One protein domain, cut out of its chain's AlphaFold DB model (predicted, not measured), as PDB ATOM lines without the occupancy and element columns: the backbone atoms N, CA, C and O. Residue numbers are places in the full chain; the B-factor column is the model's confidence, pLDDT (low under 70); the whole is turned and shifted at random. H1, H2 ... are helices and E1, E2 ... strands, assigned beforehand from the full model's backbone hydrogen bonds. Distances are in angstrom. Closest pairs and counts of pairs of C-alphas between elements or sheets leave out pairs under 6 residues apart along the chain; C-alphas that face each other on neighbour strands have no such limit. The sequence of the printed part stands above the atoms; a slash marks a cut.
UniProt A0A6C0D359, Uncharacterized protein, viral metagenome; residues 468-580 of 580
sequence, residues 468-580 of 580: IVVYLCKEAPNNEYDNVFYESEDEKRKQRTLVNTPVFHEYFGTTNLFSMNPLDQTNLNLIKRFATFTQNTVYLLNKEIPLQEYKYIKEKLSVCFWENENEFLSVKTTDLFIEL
ATOM      1  N   ILE A 468     147.012 148.257 150.424       88.75
ATOM      2  CA  ILE A 468     147.213 148.135 151.879       88.75
ATOM      3  C   ILE A 468     147.529 149.528 152.432       88.75
ATOM      4  O   ILE A 468     148.342 150.234 151.840       88.75
ATOM      5  N   VAL A 469     146.939 149.919 153.567       91.38
ATOM      6  CA  VAL A 469     147.348 151.141 154.288       91.38
ATOM      7  C   VAL A 469     148.523 150.838 155.217       91.38
ATOM      8  O   VAL A 469     148.431 149.947 156.064       91.38
ATOM      9  N   VAL A 470     149.609 151.595 155.054       92.31
ATOM     10  CA  VAL A 470     150.884 151.463 155.776       92.31
ATOM     11  C   VAL A 470     151.419 152.835 156.211       92.31
ATOM     12  O   VAL A 470     150.993 153.870 155.698       92.31
ATOM     13  N   TYR A 471     152.352 152.863 157.162       93.56
ATOM     14  CA  TYR A 471     152.837 154.092 157.806       93.56
ATOM     15  C   TYR A 471     154.343 154.250 157.605       93.56
ATOM     16  O   TYR A 471     155.091 153.328 157.910       93.56
ATOM     17  N   LEU A 472     154.801 155.390 157.079       93.88
ATOM     18  CA  LEU A 472     156.215 155.589 156.730       93.88
ATOM     19  C   LEU A 472     157.112 155.550 157.976       93.88
ATOM     20  O   LEU A 472     156.780 156.150 159.001       93.88
ATOM     21  N   CYS A 473     158.261 154.883 157.864       93.00
ATOM     22  CA  CYS A 473     159.249 154.740 158.931       93.00
ATOM     23  C   CYS A 473     160.595 155.397 158.589       93.00
ATOM     24  O   CYS A 473     160.970 155.538 157.424       93.00
ATOM     25  N   LYS A 474     161.346 155.760 159.632       91.75
ATOM     26  CA  LYS A 474     162.728 156.264 159.583       91.75
ATOM     27  C   LYS A 474     163.582 155.518 160.617       91.75
ATOM     28  O   LYS A 474     163.068 155.092 161.647       91.75
ATOM     29  N   GLU A 475     164.880 155.395 160.362       89.56
ATOM     30  CA  GLU A 475     165.848 154.853 161.328       89.56
ATOM     31  C   GLU A 475     165.980 155.802 162.533       89.56
ATOM     32  O   GLU A 475     166.167 157.013 162.364       89.56
ATOM     33  N   ALA A 476     165.854 155.258 163.744       87.56
ATOM     34  CA  ALA A 476     165.923 155.994 165.001       87.56
ATOM     35  C   ALA A 476     167.317 155.866 165.666       87.56
ATOM     36  O   ALA A 476     168.059 154.920 165.389       87.56
ATOM     37  N   PRO A 477     167.723 156.789 166.569       88.12
ATOM     38  CA  PRO A 477     169.087 156.829 167.128       88.12
ATOM     39  C   PRO A 477     169.498 155.634 168.010       88.12
ATOM     40  O   PRO A 477     170.633 155.586 168.482       88.12
ATOM     41  N   ASN A 478     168.572 154.714 168.276       85.88
ATOM     42  CA  ASN A 478     168.741 153.465 169.016       85.88
ATOM     43  C   ASN A 478     168.809 152.220 168.105       85.88
ATOM     44  O   ASN A 478     168.813 151.113 168.635       85.88
ATOM     45  N   ASN A 479     168.871 152.399 166.778       80.00
ATOM     46  CA  ASN A 479     168.775 151.345 165.756       80.00
ATOM     47  C   ASN A 479     167.395 150.656 165.667       80.00
ATOM     48  O   ASN A 479     167.292 149.581 165.085       80.00
ATOM     49  N   GLU A 480     166.337 151.277 166.194       88.81
ATOM     50  CA  GLU A 480     164.945 150.881 165.939       88.81
ATOM     51  C   GLU A 480     164.333 151.759 164.825       88.81
ATOM     52  O   GLU A 480     165.024 152.571 164.199       88.81
ATOM     53  N   TYR A 481     163.029 151.614 164.575       91.00
ATOM     54  CA  TYR A 481     162.296 152.390 163.576       91.00
ATOM     55  C   TYR A 481     161.182 153.228 164.213       91.00
ATOM     56  O   TYR A 481     160.277 152.696 164.847       91.00
ATOM     57  N   ASP A 482     161.233 154.541 163.993       92.00
ATOM     58  CA  ASP A 482     160.166 155.491 164.331       92.00
ATOM     59  C   ASP A 482     159.222 155.652 163.130       92.00
ATOM     60  O   ASP A 482     159.683 155.665 161.982       92.00
ATOM     61  N   ASN A 483     157.938 155.952 163.358       93.06
ATOM     62  CA  ASN A 483     157.108 156.520 162.293       93.06
ATOM     63  C   ASN A 483     157.506 157.971 161.951       93.06
ATOM     64  O   ASN A 483     158.064 158.720 162.759       93.06
ATOM     65  N   VAL A 484     157.197 158.380 160.721       92.19
ATOM     66  CA  VAL A 484     157.362 159.754 160.236       92.19
ATOM     67  C   VAL A 484     156.044 160.513 160.389       92.19
ATOM     68  O   VAL A 484     154.977 160.000 160.053       92.19
ATOM     69  N   PHE A 485     156.131 161.758 160.857       91.75
ATOM     70  CA  PHE A 485     155.003 162.666 161.058       91.75
ATOM     71  C   PHE A 485     155.238 163.988 160.306       91.75
ATOM     72  O   PHE A 485     156.379 164.306 159.959       91.75
ATOM     73  N   TYR A 486     154.179 164.755 160.047       90.25
ATOM     74  CA  TYR A 486     154.270 166.181 159.697       90.25
ATOM     75  C   TYR A 486     154.553 167.017 160.960       90.25
ATOM     76  O   TYR A 486     154.125 166.653 162.055       90.25
ATOM     77  N   GLU A 487     155.204 168.172 160.821       88.69
ATOM     78  CA  GLU A 487     155.394 169.142 161.910       88.69
ATOM     79  C   GLU A 487     154.069 169.809 162.325       88.69
ATOM     80  O   GLU A 487     153.924 170.269 163.459       88.69
ATOM     81  N   SER A 488     153.087 169.883 161.414       88.06
ATOM     82  CA  SER A 488     151.740 170.404 161.691       88.06
ATOM     83  C   SER A 488     150.709 170.017 160.619       88.06
ATOM     84  O   SER A 488     151.063 169.727 159.477       88.06
ATOM     85  N   GLU A 489     149.414 170.126 160.950       83.88
ATOM     86  CA  GLU A 489     148.303 170.063 159.973       83.88
ATOM     87  C   GLU A 489     148.485 171.074 158.827       83.88
ATOM     88  O   GLU A 489     148.075 170.854 157.689       83.88
ATOM     89  N   ASP A 490     149.135 172.197 159.126       83.56
ATOM     90  CA  ASP A 490     149.388 173.266 158.173       83.56
ATOM     91  C   ASP A 490     150.543 172.953 157.206       83.56
ATOM     92  O   ASP A 490     150.582 173.542 156.128       83.56
ATOM     93  N   GLU A 491     151.455 172.033 157.538       83.00
ATOM     94  CA  GLU A 491     152.392 171.429 156.574       83.00
ATOM     95  C   GLU A 491     151.652 170.397 155.717       83.00
ATOM     96  O   GLU A 491     151.693 170.479 154.491       83.00
ATOM     97  N   LYS A 492     150.911 169.487 156.365       81.31
ATOM     98  CA  LYS A 492     150.157 168.394 155.732       81.31
ATOM     99  C   LYS A 492     149.255 168.873 154.589       81.31
ATOM    100  O   LYS A 492     149.298 168.315 153.499       81.31
ATOM    101  N   ARG A 493     148.508 169.968 154.786       75.88
ATOM    102  CA  ARG A 493     147.674 170.588 153.729       75.88
ATOM    103  C   ARG A 493     148.456 171.196 152.557       75.88
ATOM    104  O   ARG A 493     147.867 171.460 151.515       75.88
ATOM    105  N   LYS A 494     149.741 171.520 152.737       73.62
ATOM    106  CA  LYS A 494     150.552 172.287 151.772       73.62
ATOM    107  C   LYS A 494     151.590 171.442 151.032       73.62
ATOM    108  O   LYS A 494     152.136 171.915 150.037       73.62
ATOM    109  N   GLN A 495     151.888 170.235 151.512       67.25
ATOM    110  CA  GLN A 495     152.985 169.419 151.006       67.25
ATOM    111  C   GLN A 495     152.645 167.926 151.052       67.25
ATOM    112  O   GLN A 495     152.715 167.310 152.113       67.25
ATOM    113  N   ARG A 496     152.422 167.324 149.874       63.75
ATOM    114  CA  ARG A 496     152.688 165.890 149.699       63.75
ATOM    115  C   ARG A 496     154.199 165.645 149.798       63.75
ATOM    116  O   ARG A 496     155.010 166.381 149.225       63.75
ATOM    117  N   THR A 497     154.590 164.630 150.550       62.66
ATOM    118  CA  THR A 497     155.963 164.193 150.767       62.66
ATOM    119  C   THR A 497     156.504 163.526 149.509       62.66
ATOM    120  O   THR A 497     156.163 162.394 149.178       62.66
ATOM    121  N   LEU A 498     157.455 164.186 148.845       58.53
ATOM    122  CA  LEU A 498     158.370 163.493 147.941       58.53
ATOM    123  C   LEU A 498     159.187 162.494 148.779       58.53
ATOM    124  O   LEU A 498     160.085 162.913 149.514       58.53
ATOM    125  N   VAL A 499     158.849 161.200 148.714       60.62
ATOM    126  CA  VAL A 499     159.443 160.139 149.549       60.62
ATOM    127  C   VAL A 499     160.891 159.871 149.129       60.62
ATOM    128  O   VAL A 499     161.204 158.954 148.380       60.62
ATOM    129  N   ASN A 500     161.779 160.729 149.629       59.59
ATOM    130  CA  ASN A 500     163.214 160.761 149.353       59.59
ATOM    131  C   ASN A 500     164.052 160.407 150.597       59.59
ATOM    132  O   ASN A 500     165.231 160.753 150.668       59.59
ATOM    133  N   THR A 501     163.453 159.713 151.571       67.81
ATOM    134  CA  THR A 501     164.102 159.303 152.831       67.81
ATOM    135  C   THR A 501     164.135 157.772 152.986       67.81
ATOM    136  O   THR A 501     163.626 157.252 153.980       67.81
ATOM    137  N   PRO A 502     164.689 157.008 152.022       84.62
ATOM    138  CA  PRO A 502     164.841 155.569 152.183       84.62
ATOM    139  C   PRO A 502     165.880 155.262 153.272       84.62
ATOM    140  O   PRO A 502     166.958 155.861 153.311       84.62
ATOM    141  N   VAL A 503     165.570 154.299 154.136       88.00
ATOM    142  CA  VAL A 503     166.464 153.817 155.199       88.00
ATOM    143  C   VAL A 503     167.399 152.733 154.667       88.00
ATOM    144  O   VAL A 503     167.115 152.104 153.645       88.00
ATOM    145  N   PHE A 504     168.514 152.483 155.357       87.38
ATOM    146  CA  PHE A 504     169.354 151.318 155.090       87.38
ATOM    147  C   PHE A 504     168.997 150.190 156.066       87.38
ATOM    148  O   PHE A 504     169.215 150.316 157.265       87.38
ATOM    149  N   HIS A 505     168.480 149.075 155.550       85.88
ATOM    150  CA  HIS A 505     168.240 147.857 156.329       85.88
ATOM    151  C   HIS A 505     169.263 146.785 155.935       85.88
ATOM    152  O   HIS A 505     169.482 146.564 154.740       85.88
ATOM    153  N   GLU A 506     169.882 146.088 156.895       80.38
ATOM    154  CA  GLU A 506     171.055 145.238 156.614       80.38
ATOM    155  C   GLU A 506     170.786 144.132 155.571       80.38
ATOM    156  O   GLU A 506     171.621 143.876 154.697       80.38
ATOM    157  N   TYR A 507     169.579 143.556 155.572       78.50
ATOM    158  CA  TYR A 507     169.181 142.511 154.622       78.50
ATOM    159  C   TYR A 507     168.579 143.026 153.307       78.50
ATOM    160  O   TYR A 507     168.550 142.283 152.325       78.50
ATOM    161  N   PHE A 508     168.090 144.269 153.250       82.06
ATOM    162  CA  PHE A 508     167.355 144.781 152.076       82.06
ATOM    163  C   PHE A 508     168.116 145.879 151.318       82.06
ATOM    164  O   PHE A 508     167.843 146.110 150.139       82.06
ATOM    165  N   GLY A 509     169.124 146.485 151.952       83.56
ATOM    166  CA  GLY A 509     169.831 147.663 151.465       83.56
ATOM    167  C   GLY A 509     169.019 148.940 151.678       83.56
ATOM    168  O   GLY A 509     168.196 149.025 152.587       83.56
ATOM    169  N   THR A 510     169.259 149.937 150.829       87.44
ATOM    170  CA  THR A 510     168.478 151.179 150.793       87.44
ATOM    171  C   THR A 510     167.060 150.897 150.286       87.44
ATOM    172  O   THR A 510     166.898 150.429 149.158       87.44
ATOM    173  N   THR A 511     166.040 151.161 151.105       88.50
ATOM    174  CA  THR A 511     164.633 150.850 150.804       88.50
ATOM    175  C   THR A 511     163.676 151.839 151.473       88.50
ATOM    176  O   THR A 511     164.033 152.471 152.467       88.50
ATOM    177  N   ASN A 512     162.457 151.984 150.948       91.38
ATOM    178  CA  ASN A 512     161.391 152.676 151.668       91.38
ATOM    179  C   ASN A 512     160.791 151.683 152.666       91.38
ATOM    180  O   ASN A 512     160.376 150.593 152.268       91.38
ATOM    181  N   LEU A 513     160.782 152.039 153.946       92.62
ATOM    182  CA  LEU A 513     160.300 151.173 155.016       92.62
ATOM    183  C   LEU A 513     159.005 151.732 155.595       92.62
ATOM    184  O   LEU A 513     158.902 152.932 155.851       92.62
ATOM    185  N   PHE A 514     158.046 150.847 155.836       94.31
ATOM    186  CA  PHE A 514     156.763 151.176 156.436       94.31
ATOM    187  C   PHE A 514     156.418 150.175 157.540       94.31
ATOM    188  O   PHE A 514     156.795 149.007 157.449       94.31
ATOM    189  N   SER A 515     155.661 150.594 158.550       93.81
ATOM    190  CA  SER A 515     154.998 149.690 159.493       93.81
ATOM    191  C   SER A 515     153.560 149.411 159.041       93.81
ATOM    192  O   SER A 515     152.887 150.269 158.463       93.81
ATOM    193  N   MET A 516     153.070 148.197 159.298       90.12
ATOM    194  CA  MET A 516     151.720 147.764 158.897       90.12
ATOM    195  C   MET A 516     150.613 148.314 159.816       90.12
ATOM    196  O   MET A 516     149.431 148.292 159.463       90.12
ATOM    197  N   ASN A 517     150.995 148.825 160.991       90.00
ATOM    198  CA  ASN A 517     150.171 149.553 161.960       90.00
ATOM    199  C   ASN A 517     151.014 150.707 162.564       90.00
ATOM    200  O   ASN A 517     152.241 150.660 162.436       90.00
ATOM    201  N   PRO A 518     150.421 151.729 163.209       91.94
ATOM    202  CA  PRO A 518     151.191 152.775 163.889       91.94
ATOM    203  C   PRO A 518     152.011 152.208 165.056       91.94
ATOM    204  O   PRO A 518     151.483 151.439 165.860       91.94
ATOM    205  N   LEU A 519     153.281 152.604 165.141       91.81
ATOM    206  CA  LEU A 519     154.226 152.228 166.200       91.81
ATOM    207  C   LEU A 519     154.068 153.129 167.435       91.81
ATOM    208  O   LEU A 519     154.182 152.663 168.566       91.81
ATOM    209  N   ASP A 520     153.759 154.409 167.211       87.06
ATOM    210  CA  ASP A 520     153.324 155.355 168.240       87.06
ATOM    211  C   ASP A 520     151.855 155.749 168.010       87.06
ATOM    212  O   ASP A 520     151.393 155.874 166.874       87.06
ATOM    213  N   GLN A 521     151.126 155.945 169.109       86.69
ATOM    214  CA  GLN A 521     149.741 156.413 169.146       86.69
ATOM    215  C   GLN A 521     149.632 157.911 169.485       86.69
ATOM    216  O   GLN A 521     148.528 158.454 169.494       86.69
ATOM    217  N   THR A 522     150.737 158.625 169.741       86.38
ATOM    218  CA  THR A 522     150.671 160.092 169.837       86.38
ATOM    219  C   THR A 522     150.502 160.740 168.459       86.38
ATOM    220  O   THR A 522     151.076 160.304 167.466       86.38
ATOM    221  N   ASN A 523     149.718 161.824 168.402       84.88
ATOM    222  CA  ASN A 523     149.579 162.692 167.224       84.88
ATOM    223  C   ASN A 523     149.235 161.947 165.917       84.88
ATOM    224  O   ASN A 523     149.695 162.343 164.846       84.88
ATOM    225  N   LEU A 524     148.427 160.878 165.986       90.19
ATOM    226  CA  LEU A 524     148.110 160.018 164.838       90.19
ATOM    227  C   LEU A 524     147.581 160.796 163.622       90.19
ATOM    228  O   LEU A 524     147.897 160.447 162.493       90.19
ATOM    229  N   ASN A 525     146.858 161.897 163.826       86.88
ATOM    230  CA  ASN A 525     146.416 162.804 162.760       86.88
ATOM    231  C   ASN A 525     147.566 163.367 161.891       86.88
ATOM    232  O   ASN A 525     147.353 163.646 160.708       86.88
ATOM    233  N   LEU A 526     148.778 163.488 162.444       90.44
ATOM    234  CA  LEU A 526     149.991 163.946 161.760       90.44
ATOM    235  C   LEU A 526     150.870 162.805 161.219       90.44
ATOM    236  O   LEU A 526     151.917 163.100 160.649       90.44
ATOM    237  N   ILE A 527     150.507 161.528 161.381       92.38
ATOM    238  CA  ILE A 527     151.324 160.416 160.866       92.38
ATOM    239  C   ILE A 527     151.304 160.396 159.328       92.38
ATOM    240  O   ILE A 527     150.258 160.611 158.707       92.38
ATOM    241  N   LYS A 528     152.449 160.123 158.692       91.56
ATOM    242  CA  LYS A 528     152.538 160.015 157.229       91.56
ATOM    243  C   LYS A 528     152.105 158.610 156.789       91.56
ATOM    244  O   LYS A 528     152.853 157.639 156.927       91.56
ATOM    245  N   ARG A 529     150.859 158.513 156.317       90.88
ATOM    246  CA  ARG A 529     150.183 157.284 155.865       90.88
ATOM    247  C   ARG A 529     150.221 157.151 154.340       90.88
ATOM    248  O   ARG A 529     150.212 158.146 153.624       90.88
ATOM    249  N   PHE A 530     150.270 155.911 153.866       91.56
ATOM    250  CA  PHE A 530     150.433 155.561 152.457       91.56
ATOM    251  C   PHE A 530     149.534 154.380 152.076       91.56
ATOM    252  O   PHE A 530     149.367 153.449 152.865       91.56
ATOM    253  N   ALA A 531     149.000 154.384 150.855       90.75
ATOM    254  CA  ALA A 531     148.401 153.220 150.207       90.75
ATOM    255  C   ALA A 531     149.467 152.496 149.371       90.75
ATOM    256  O   ALA A 531     150.220 153.145 148.648       90.75
ATOM    257  N   THR A 532     149.543 151.162 149.437       89.25
ATOM    258  CA  THR A 532     150.530 150.371 148.680       89.25
ATOM    259  C   THR A 532     149.936 149.149 147.970       89.25
ATOM    260  O   THR A 532     149.161 148.384 148.541       89.25
ATOM    261  N   PHE A 533     150.328 148.948 146.708       85.75
ATOM    262  CA  PHE A 533     149.770 147.949 145.785       85.75
ATOM    263  C   PHE A 533     150.668 146.716 145.661       85.75
ATOM    264  O   PHE A 533     151.129 146.342 144.583       85.75
ATOM    265  N   THR A 534     150.975 146.102 146.802       79.81
ATOM    266  CA  THR A 534     152.042 145.093 146.910       79.81
ATOM    267  C   THR A 534     151.547 143.675 147.186       79.81
ATOM    268  O   THR A 534     152.348 142.751 147.211       79.81
ATOM    269  N   GLN A 535     150.239 143.446 147.330       67.12
ATOM    270  CA  GLN A 535     149.675 142.147 147.745       67.12
ATOM    271  C   GLN A 535     150.168 140.946 146.921       67.12
ATOM    272  O   GLN A 535     150.511 139.919 147.498       67.12
ATOM    273  N   ASN A 536     150.283 141.095 145.599       64.31
ATOM    274  CA  ASN A 536     150.742 140.028 144.701       64.31
ATOM    275  C   ASN A 536     152.277 139.986 144.530       64.31
ATOM    276  O   ASN A 536     152.798 139.194 143.746       64.31
ATOM    277  N   THR A 537     153.018 140.852 145.233       70.12
ATOM    278  CA  THR A 537     154.487 140.976 145.175       70.12
ATOM    279  C   THR A 537     155.183 140.891 146.542       70.12
ATOM    280  O   THR A 537     156.409 140.745 146.571       70.12
ATOM    281  N   VAL A 538     154.442 140.927 147.660       73.75
ATOM    282  CA  VAL A 538     154.964 140.723 149.020       73.75
ATOM    283  C   VAL A 538     155.548 139.319 149.161       73.75
ATOM    284  O   VAL A 538     154.862 138.309 149.017       73.75
ATOM    285  N   TYR A 539     156.821 139.259 149.542       78.31
ATOM    286  CA  TYR A 539     157.413 138.064 150.129       78.31
ATOM    287  C   TYR A 539     157.288 138.118 151.659       78.31
ATOM    288  O   TYR A 539     157.780 139.066 152.269       78.31
ATOM    289  N   LEU A 540     156.634 137.122 152.266       78.38
ATOM    290  CA  LEU A 540     156.483 136.986 153.721       78.38
ATOM    291  C   LEU A 540     157.711 136.296 154.331       78.38
ATOM    292  O   LEU A 540     157.937 135.103 154.107       78.38
ATOM    293  N   LEU A 541     158.483 137.034 155.125       76.88
ATOM    294  CA  LEU A 541     159.656 136.536 155.832       76.88
ATOM    295  C   LEU A 541     159.299 136.133 157.271       76.88
ATOM    296  O   LEU A 541     158.978 136.974 158.106       76.88
ATOM    297  N   ASN A 542     159.411 134.837 157.566       63.78
ATOM    298  CA  ASN A 542     158.941 134.251 158.826       63.78
ATOM    299  C   ASN A 542     160.054 133.921 159.850       63.78
ATOM    300  O   ASN A 542     159.740 133.349 160.896       63.78
ATOM    301  N   LYS A 543     161.342 134.170 159.547       64.69
ATOM    302  CA  LYS A 543     162.512 133.777 160.371       64.69
ATOM    303  C   LYS A 543     163.740 134.669 160.128       64.69
ATOM    304  O   LYS A 543     163.797 135.371 159.123       64.69
ATOM    305  N   GLU A 544     164.742 134.548 161.007       62.22
ATOM    306  CA  GLU A 544     166.133 134.968 160.756       62.22
ATOM    307  C   GLU A 544     166.604 134.495 159.368       62.22
ATOM    308  O   GLU A 544     166.445 133.320 159.030       62.22
ATOM    309  N   ILE A 545     167.184 135.395 158.570       62.84
ATOM    310  CA  ILE A 545     167.522 135.135 157.162       62.84
ATOM    311  C   ILE A 545     168.826 134.329 157.050       62.84
ATOM    312  O   ILE A 545     169.897 134.845 157.387       62.84
ATOM    313  N   PRO A 546     168.815 133.116 156.465       65.88
ATOM    314  CA  PRO A 546     170.043 132.465 156.035       65.88
ATOM    315  C   PRO A 546     170.703 133.295 154.926       65.88
ATOM    316  O   PRO A 546     170.045 133.700 153.968       65.88
ATOM    317  N   LEU A 547     172.026 133.481 154.977       59.72
ATOM    318  CA  LEU A 547     172.773 134.300 154.001       59.72
ATOM    319  C   LEU A 547     172.616 133.837 152.528       59.72
ATOM    320  O   LEU A 547     172.981 134.551 151.598       59.72
ATOM    321  N   GLN A 548     172.079 132.635 152.310       63.50
ATOM    322  CA  GLN A 548     171.736 132.076 151.000       63.50
ATOM    323  C   GLN A 548     170.372 132.581 150.477       63.50
ATOM    324  O   GLN A 548     170.243 132.838 149.280       63.50
ATOM    325  N   GLU A 549     169.389 132.812 151.354       68.94
ATOM    326  CA  GLU A 549     168.072 133.372 151.003       68.94
ATOM    327  C   GLU A 549     168.135 134.879 150.713       68.94
ATOM    328  O   GLU A 549     167.346 135.386 149.912       68.94
ATOM    329  N   TYR A 550     169.138 135.583 151.260       68.69
ATOM    330  CA  TYR A 550     169.424 136.997 150.966       68.69
ATOM    331  C   TYR A 550     169.388 137.315 149.462       68.69
ATOM    332  O   TYR A 550     168.870 138.358 149.070       68.69
ATOM    333  N   LYS A 551     169.886 136.421 148.590       71.44
ATOM    334  CA  LYS A 551     169.844 136.648 147.135       71.44
ATOM    335  C   LYS A 551     168.402 136.718 146.609       71.44
ATOM    336  O   LYS A 551     168.079 137.627 145.851       71.44
ATOM    337  N   TYR A 552     167.542 135.792 147.034       75.19
ATOM    338  CA  TYR A 552     166.138 135.731 146.619       75.19
ATOM    339  C   TYR A 552     165.360 136.959 147.118       75.19
ATOM    340  O   TYR A 552     164.662 137.615 146.349       75.19
ATOM    341  N   ILE A 553     165.567 137.326 148.385       76.19
ATOM    342  CA  ILE A 553     165.007 138.519 149.039       76.19
ATOM    343  C   ILE A 553     165.465 139.814 148.343       76.19
ATOM    344  O   ILE A 553     164.680 140.748 148.144       76.19
ATOM    345  N   LYS A 554     166.733 139.885 147.924       73.69
ATOM    346  CA  LYS A 554     167.296 141.049 147.229       73.69
ATOM    347  C   LYS A 554     166.612 141.323 145.889       73.69
ATOM    348  O   LYS A 554     166.455 142.493 145.545       73.69
ATOM    349  N   GLU A 555     166.151 140.285 145.197       79.56
ATOM    350  CA  GLU A 555     165.473 140.371 143.896       79.56
ATOM    351  C   GLU A 555     163.961 140.697 144.003       79.56
ATOM    352  O   GLU A 555     163.343 141.040 142.997       79.56
ATOM    353  N   LYS A 556     163.349 140.669 145.201       84.69
ATOM    354  CA  LYS A 556     161.937 141.068 145.414       84.69
ATOM    355  C   LYS A 556     161.746 142.584 145.457       84.69
ATOM    356  O   LYS A 556     162.550 143.279 146.072       84.69
ATOM    357  N   LEU A 557     160.645 143.089 144.894       84.69
ATOM    358  CA  LEU A 557     160.261 144.508 144.997       84.69
ATOM    359  C   LEU A 557     159.721 144.875 146.389       84.69
ATOM    360  O   LEU A 557     159.976 145.984 146.859       84.69
ATOM    361  N   SER A 558     159.036 143.931 147.045       88.75
ATOM    362  CA  SER A 558     158.377 144.117 148.339       88.75
ATOM    363  C   SER A 558     158.622 142.923 149.263       88.75
ATOM    364  O   SER A 558     158.537 141.768 148.839       88.75
ATOM    365  N   VAL A 559     158.939 143.191 150.530       88.31
ATOM    366  CA  VAL A 559     159.220 142.171 151.554       88.31
ATOM    367  C   VAL A 559     158.534 142.578 152.852       88.31
ATOM    368  O   VAL A 559     158.799 143.666 153.359       88.31
ATOM    369  N   CYS A 560     157.666 141.712 153.372       89.00
ATOM    370  CA  CYS A 560     157.064 141.851 154.694       89.00
ATOM    371  C   CYS A 560     157.853 140.999 155.697       89.00
ATOM    372  O   CYS A 560     158.231 139.869 155.377       89.00
ATOM    373  N   PHE A 561     158.129 141.538 156.881       87.38
ATOM    374  CA  PHE A 561     158.946 140.904 157.913       87.38
ATOM    375  C   PHE A 561     158.531 141.358 159.318       87.38
ATOM    376  O   PHE A 561     157.798 142.332 159.475       87.38
ATOM    377  N   TRP A 562     159.016 140.644 160.333       86.56
ATOM    378  CA  TRP A 562     158.741 140.931 161.740       86.56
ATOM    379  C   TRP A 562     160.015 141.344 162.471       86.56
ATOM    380  O   TRP A 562     161.033 140.660 162.371       86.56
ATOM    381  N   GLU A 563     159.940 142.430 163.236       84.06
ATOM    382  CA  GLU A 563     161.027 142.945 164.072       84.06
ATOM    383  C   GLU A 563     160.435 143.610 165.322       84.06
ATOM    384  O   GLU A 563     159.448 144.333 165.228       84.06
ATOM    385  N   ASN A 564     161.004 143.346 166.505       84.38
ATOM    386  CA  ASN A 564     160.546 143.905 167.788       84.38
ATOM    387  C   ASN A 564     159.014 143.817 167.991       84.38
ATOM    388  O   ASN A 564     158.358 144.805 168.312       84.38
ATOM    389  N   GLU A 565     158.448 142.628 167.740       86.44
ATOM    390  CA  GLU A 565     157.004 142.301 167.767       86.44
ATOM    391  C   GLU A 565     156.111 143.074 166.769       86.44
ATOM    392  O   GLU A 565     154.905 142.838 166.711       86.44
ATOM    393  N   ASN A 566     156.690 143.929 165.921       88.94
ATOM    394  CA  ASN A 566     155.991 144.720 164.913       88.94
ATOM    395  C   ASN A 566     156.147 144.127 163.504       88.94
ATOM    396  O   ASN A 566     157.172 143.534 163.165       88.94
ATOM    397  N   GLU A 567     155.120 144.313 162.671       91.00
ATOM    398  CA  GLU A 567     155.105 143.892 161.266       91.00
ATOM    399  C   GLU A 567     155.478 145.074 160.357       91.00
ATOM    400  O   GLU A 567     154.831 146.131 160.375       91.00
ATOM    401  N   PHE A 568     156.519 144.886 159.549       91.31
ATOM    402  CA  PHE A 568     157.106 145.893 158.671       91.31
ATOM    403  C   PHE A 568     157.064 145.466 157.203       91.31
ATOM    404  O   PHE A 568     157.155 144.286 156.868       91.31
ATOM    405  N   LEU A 569     157.002 146.454 156.309       92.56
ATOM    406  CA  LEU A 569     157.020 146.293 154.861       92.56
ATOM    407  C   LEU A 569     158.135 147.151 154.245       92.56
ATOM    408  O   LEU A 569     158.099 148.377 154.292       92.56
ATOM    409  N   SER A 570     159.112 146.496 153.619       90.56
ATOM    410  CA  SER A 570     160.160 147.123 152.803       90.56
ATOM    411  C   SER A 570     159.714 147.160 151.336       90.56
ATOM    412  O   SER A 570     159.433 146.101 150.768       90.56
ATOM    413  N   VAL A 571     159.721 148.333 150.692       89.69
ATOM    414  CA  VAL A 571     159.358 148.529 149.274       89.69
ATOM    415  C   VAL A 571     160.473 149.266 148.517       89.69
ATOM    416  O   VAL A 571     160.918 150.349 148.901       89.69
ATOM    417  N   LYS A 572     160.955 148.674 147.416       83.25
ATOM    418  CA  LYS A 572     162.161 149.138 146.696       83.25
ATOM    419  C   LYS A 572     161.919 150.123 145.547       83.25
ATOM    420  O   LYS A 572     162.890 150.700 145.068       83.25
ATOM    421  N   THR A 573     160.675 150.334 145.119       83.88
ATOM    422  CA  THR A 573     160.312 151.416 144.186       83.88
ATOM    423  C   THR A 573     159.190 152.276 144.760       83.88
ATOM    424  O   THR A 573     158.375 151.786 145.541       83.88
ATOM    425  N   THR A 574     159.157 153.547 144.367       82.12
ATOM    426  CA  THR A 574     158.077 154.497 144.660       82.12
ATOM    427  C   THR A 574     156.785 154.163 143.919       82.12
ATOM    428  O   THR A 574     155.713 154.453 144.424       82.12
ATOM    429  N   ASP A 575     156.865 153.491 142.767       82.75
ATOM    430  CA  ASP A 575     155.708 153.227 141.890       82.75
ATOM    431  C   ASP A 575     154.644 152.308 142.529       82.75
ATOM    432  O   ASP A 575     153.539 152.169 142.017       82.75
ATOM    433  N   LEU A 576     154.980 151.652 143.645       82.69
ATOM    434  CA  LEU A 576     154.110 150.718 144.361       82.69
ATOM    435  C   LEU A 576     153.395 151.347 145.570       82.69
ATOM    436  O   LEU A 576     152.726 150.616 146.306       82.69
ATOM    437  N   PHE A 577     153.525 152.657 145.810       87.50
ATOM    438  CA  PHE A 577     152.796 153.353 146.875       87.50
ATOM    439  C   PHE A 577     152.485 154.826 146.565       87.50
ATOM    440  O   PHE A 577     153.180 155.478 145.794       87.50
ATOM    441  N   ILE A 578     151.457 155.361 147.226       87.69
ATOM    442  CA  ILE A 578     151.072 156.781 147.214       87.69
ATOM    443  C   ILE A 578     150.757 157.260 148.638       87.69
ATOM    444  O   ILE A 578     150.371 156.456 149.483       87.69
ATOM    445  N   GLU A 579     150.956 158.545 148.920       89.19
ATOM    446  CA  GLU A 579     150.610 159.182 150.202       89.19
ATOM    447  C   GLU A 579     149.103 159.489 150.294       89.19
ATOM    448  O   GLU A 579     148.481 159.782 149.271       89.19
ATOM    449  N   LEU A 580     148.542 159.434 151.511       87.25
ATOM    450  CA  LEU A 580     147.119 159.652 151.827       87.25
ATOM    451  C   LEU A 580     146.904 160.867 152.755       87.25
ATOM    452  O   LEU A 580     147.467 160.854 153.877       87.25
TER     453      LEU A 580
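What this domain is: This is residues 468 to 580 of the 580 residues of an uncharacterized protein of viral metagenome (UniProt A0A6C0D359). One strongly twisted, branched sheet of nine strands makes the body, with E1 and E4 in its middle, E5 and E9 toward one end and E8, E7 and E6 toward the other. Small helices mark the two ends of the long axis: H1 in a loop beyond the sheet, and H2 near E6 and E7. The printed part has 113 residues, with two named helices and nine named strands; along the chain come E1 and E2, then H1, then E3 to E6, then H2, then E7 to E9; the neighbour pairs of the branched sheet are antiparallel but for E6 and E7, which are parallel, and the class is mostly strand, though under half of the residues, 53 of 113, are in named elements. It is compact, with a radius of gyration of the C-alphas of 14.1 A, yet elongated, spanning 47 by 30 by 20 A.

Where its parts are: Find C-alpha 468 at (147.213, 148.135, 151.879); from there E1 runs 21.9 A to residue 475. Next come E2, residues 481 to 483, and H1, residues 489 to 492, beginning at (148.303, 170.063, 159.973). E3 is residues 503 to 505, E4 residues 509 to 515, 17.0 A long, E5 residues 529 to 532 and E6 residues 538 to 540. H2, residues 550 to 555, precedes E7, residues 558 to 563, 16.0 A, and E8, residues 566 to 571, 16.4 A. E9, residues 577 to 579, ends at (150.610, 159.182, 150.202).

How they stand to each other: Look along E1, where pairing is staggered: antiparallel E5 (N 470 to O 530, 2.9 A) and E2 (N 474 to O 482, 2.9 A) lie on one side, and antiparallel E4 (N 471 to O 515, 3.0 A) on the other side. E1 and E2 form a hairpin. Beside E4, E1 and E3 lie on one side and antiparallel E8 on the other side, with N 514 and O 569 2.9 A apart. E3 and E4 are a hairpin, with N 503 and O 511 2.9 A apart. E7 and E8 are a hairpin at 155 degrees, with N 561 and O 568 2.9 A apart. Edge strand E9 is antiparallel to E5, with N 531 and O 578 2.8 A apart. E6, H2 and E7 form a strand-helix-strand unit, two parallel neighbour strands with a helix between, with a right-handed crossover; N 560 and O 539 are 2.9 A apart. H2 is only just on the sheet, with 5 pairs of C-alphas within 10 A, and only grazes it with residues 552 to 554; its closest C-alphas with E7 are those of Ile 553 and Val 559, 7.3 A. H1 is not on the sheet and is apart from H2. In H2 every O i to N i+4 pair is within hydrogen-bond range; H1 is too short for such a pair, and its one O i to N i+3 pair is within range.

The domain as a whole: The C-alphas farthest apart, Asp 490 and Gln 548, are 47.4 A apart. The printed part has no cut and ends at residue 580, the chain's last. The link from E4 to E5, residues 516 to 528, is long. Mean pLDDT of the printed part is 82.8; look for values under 70 at residues 495 to 501, 535 to 536 and 542 to 550.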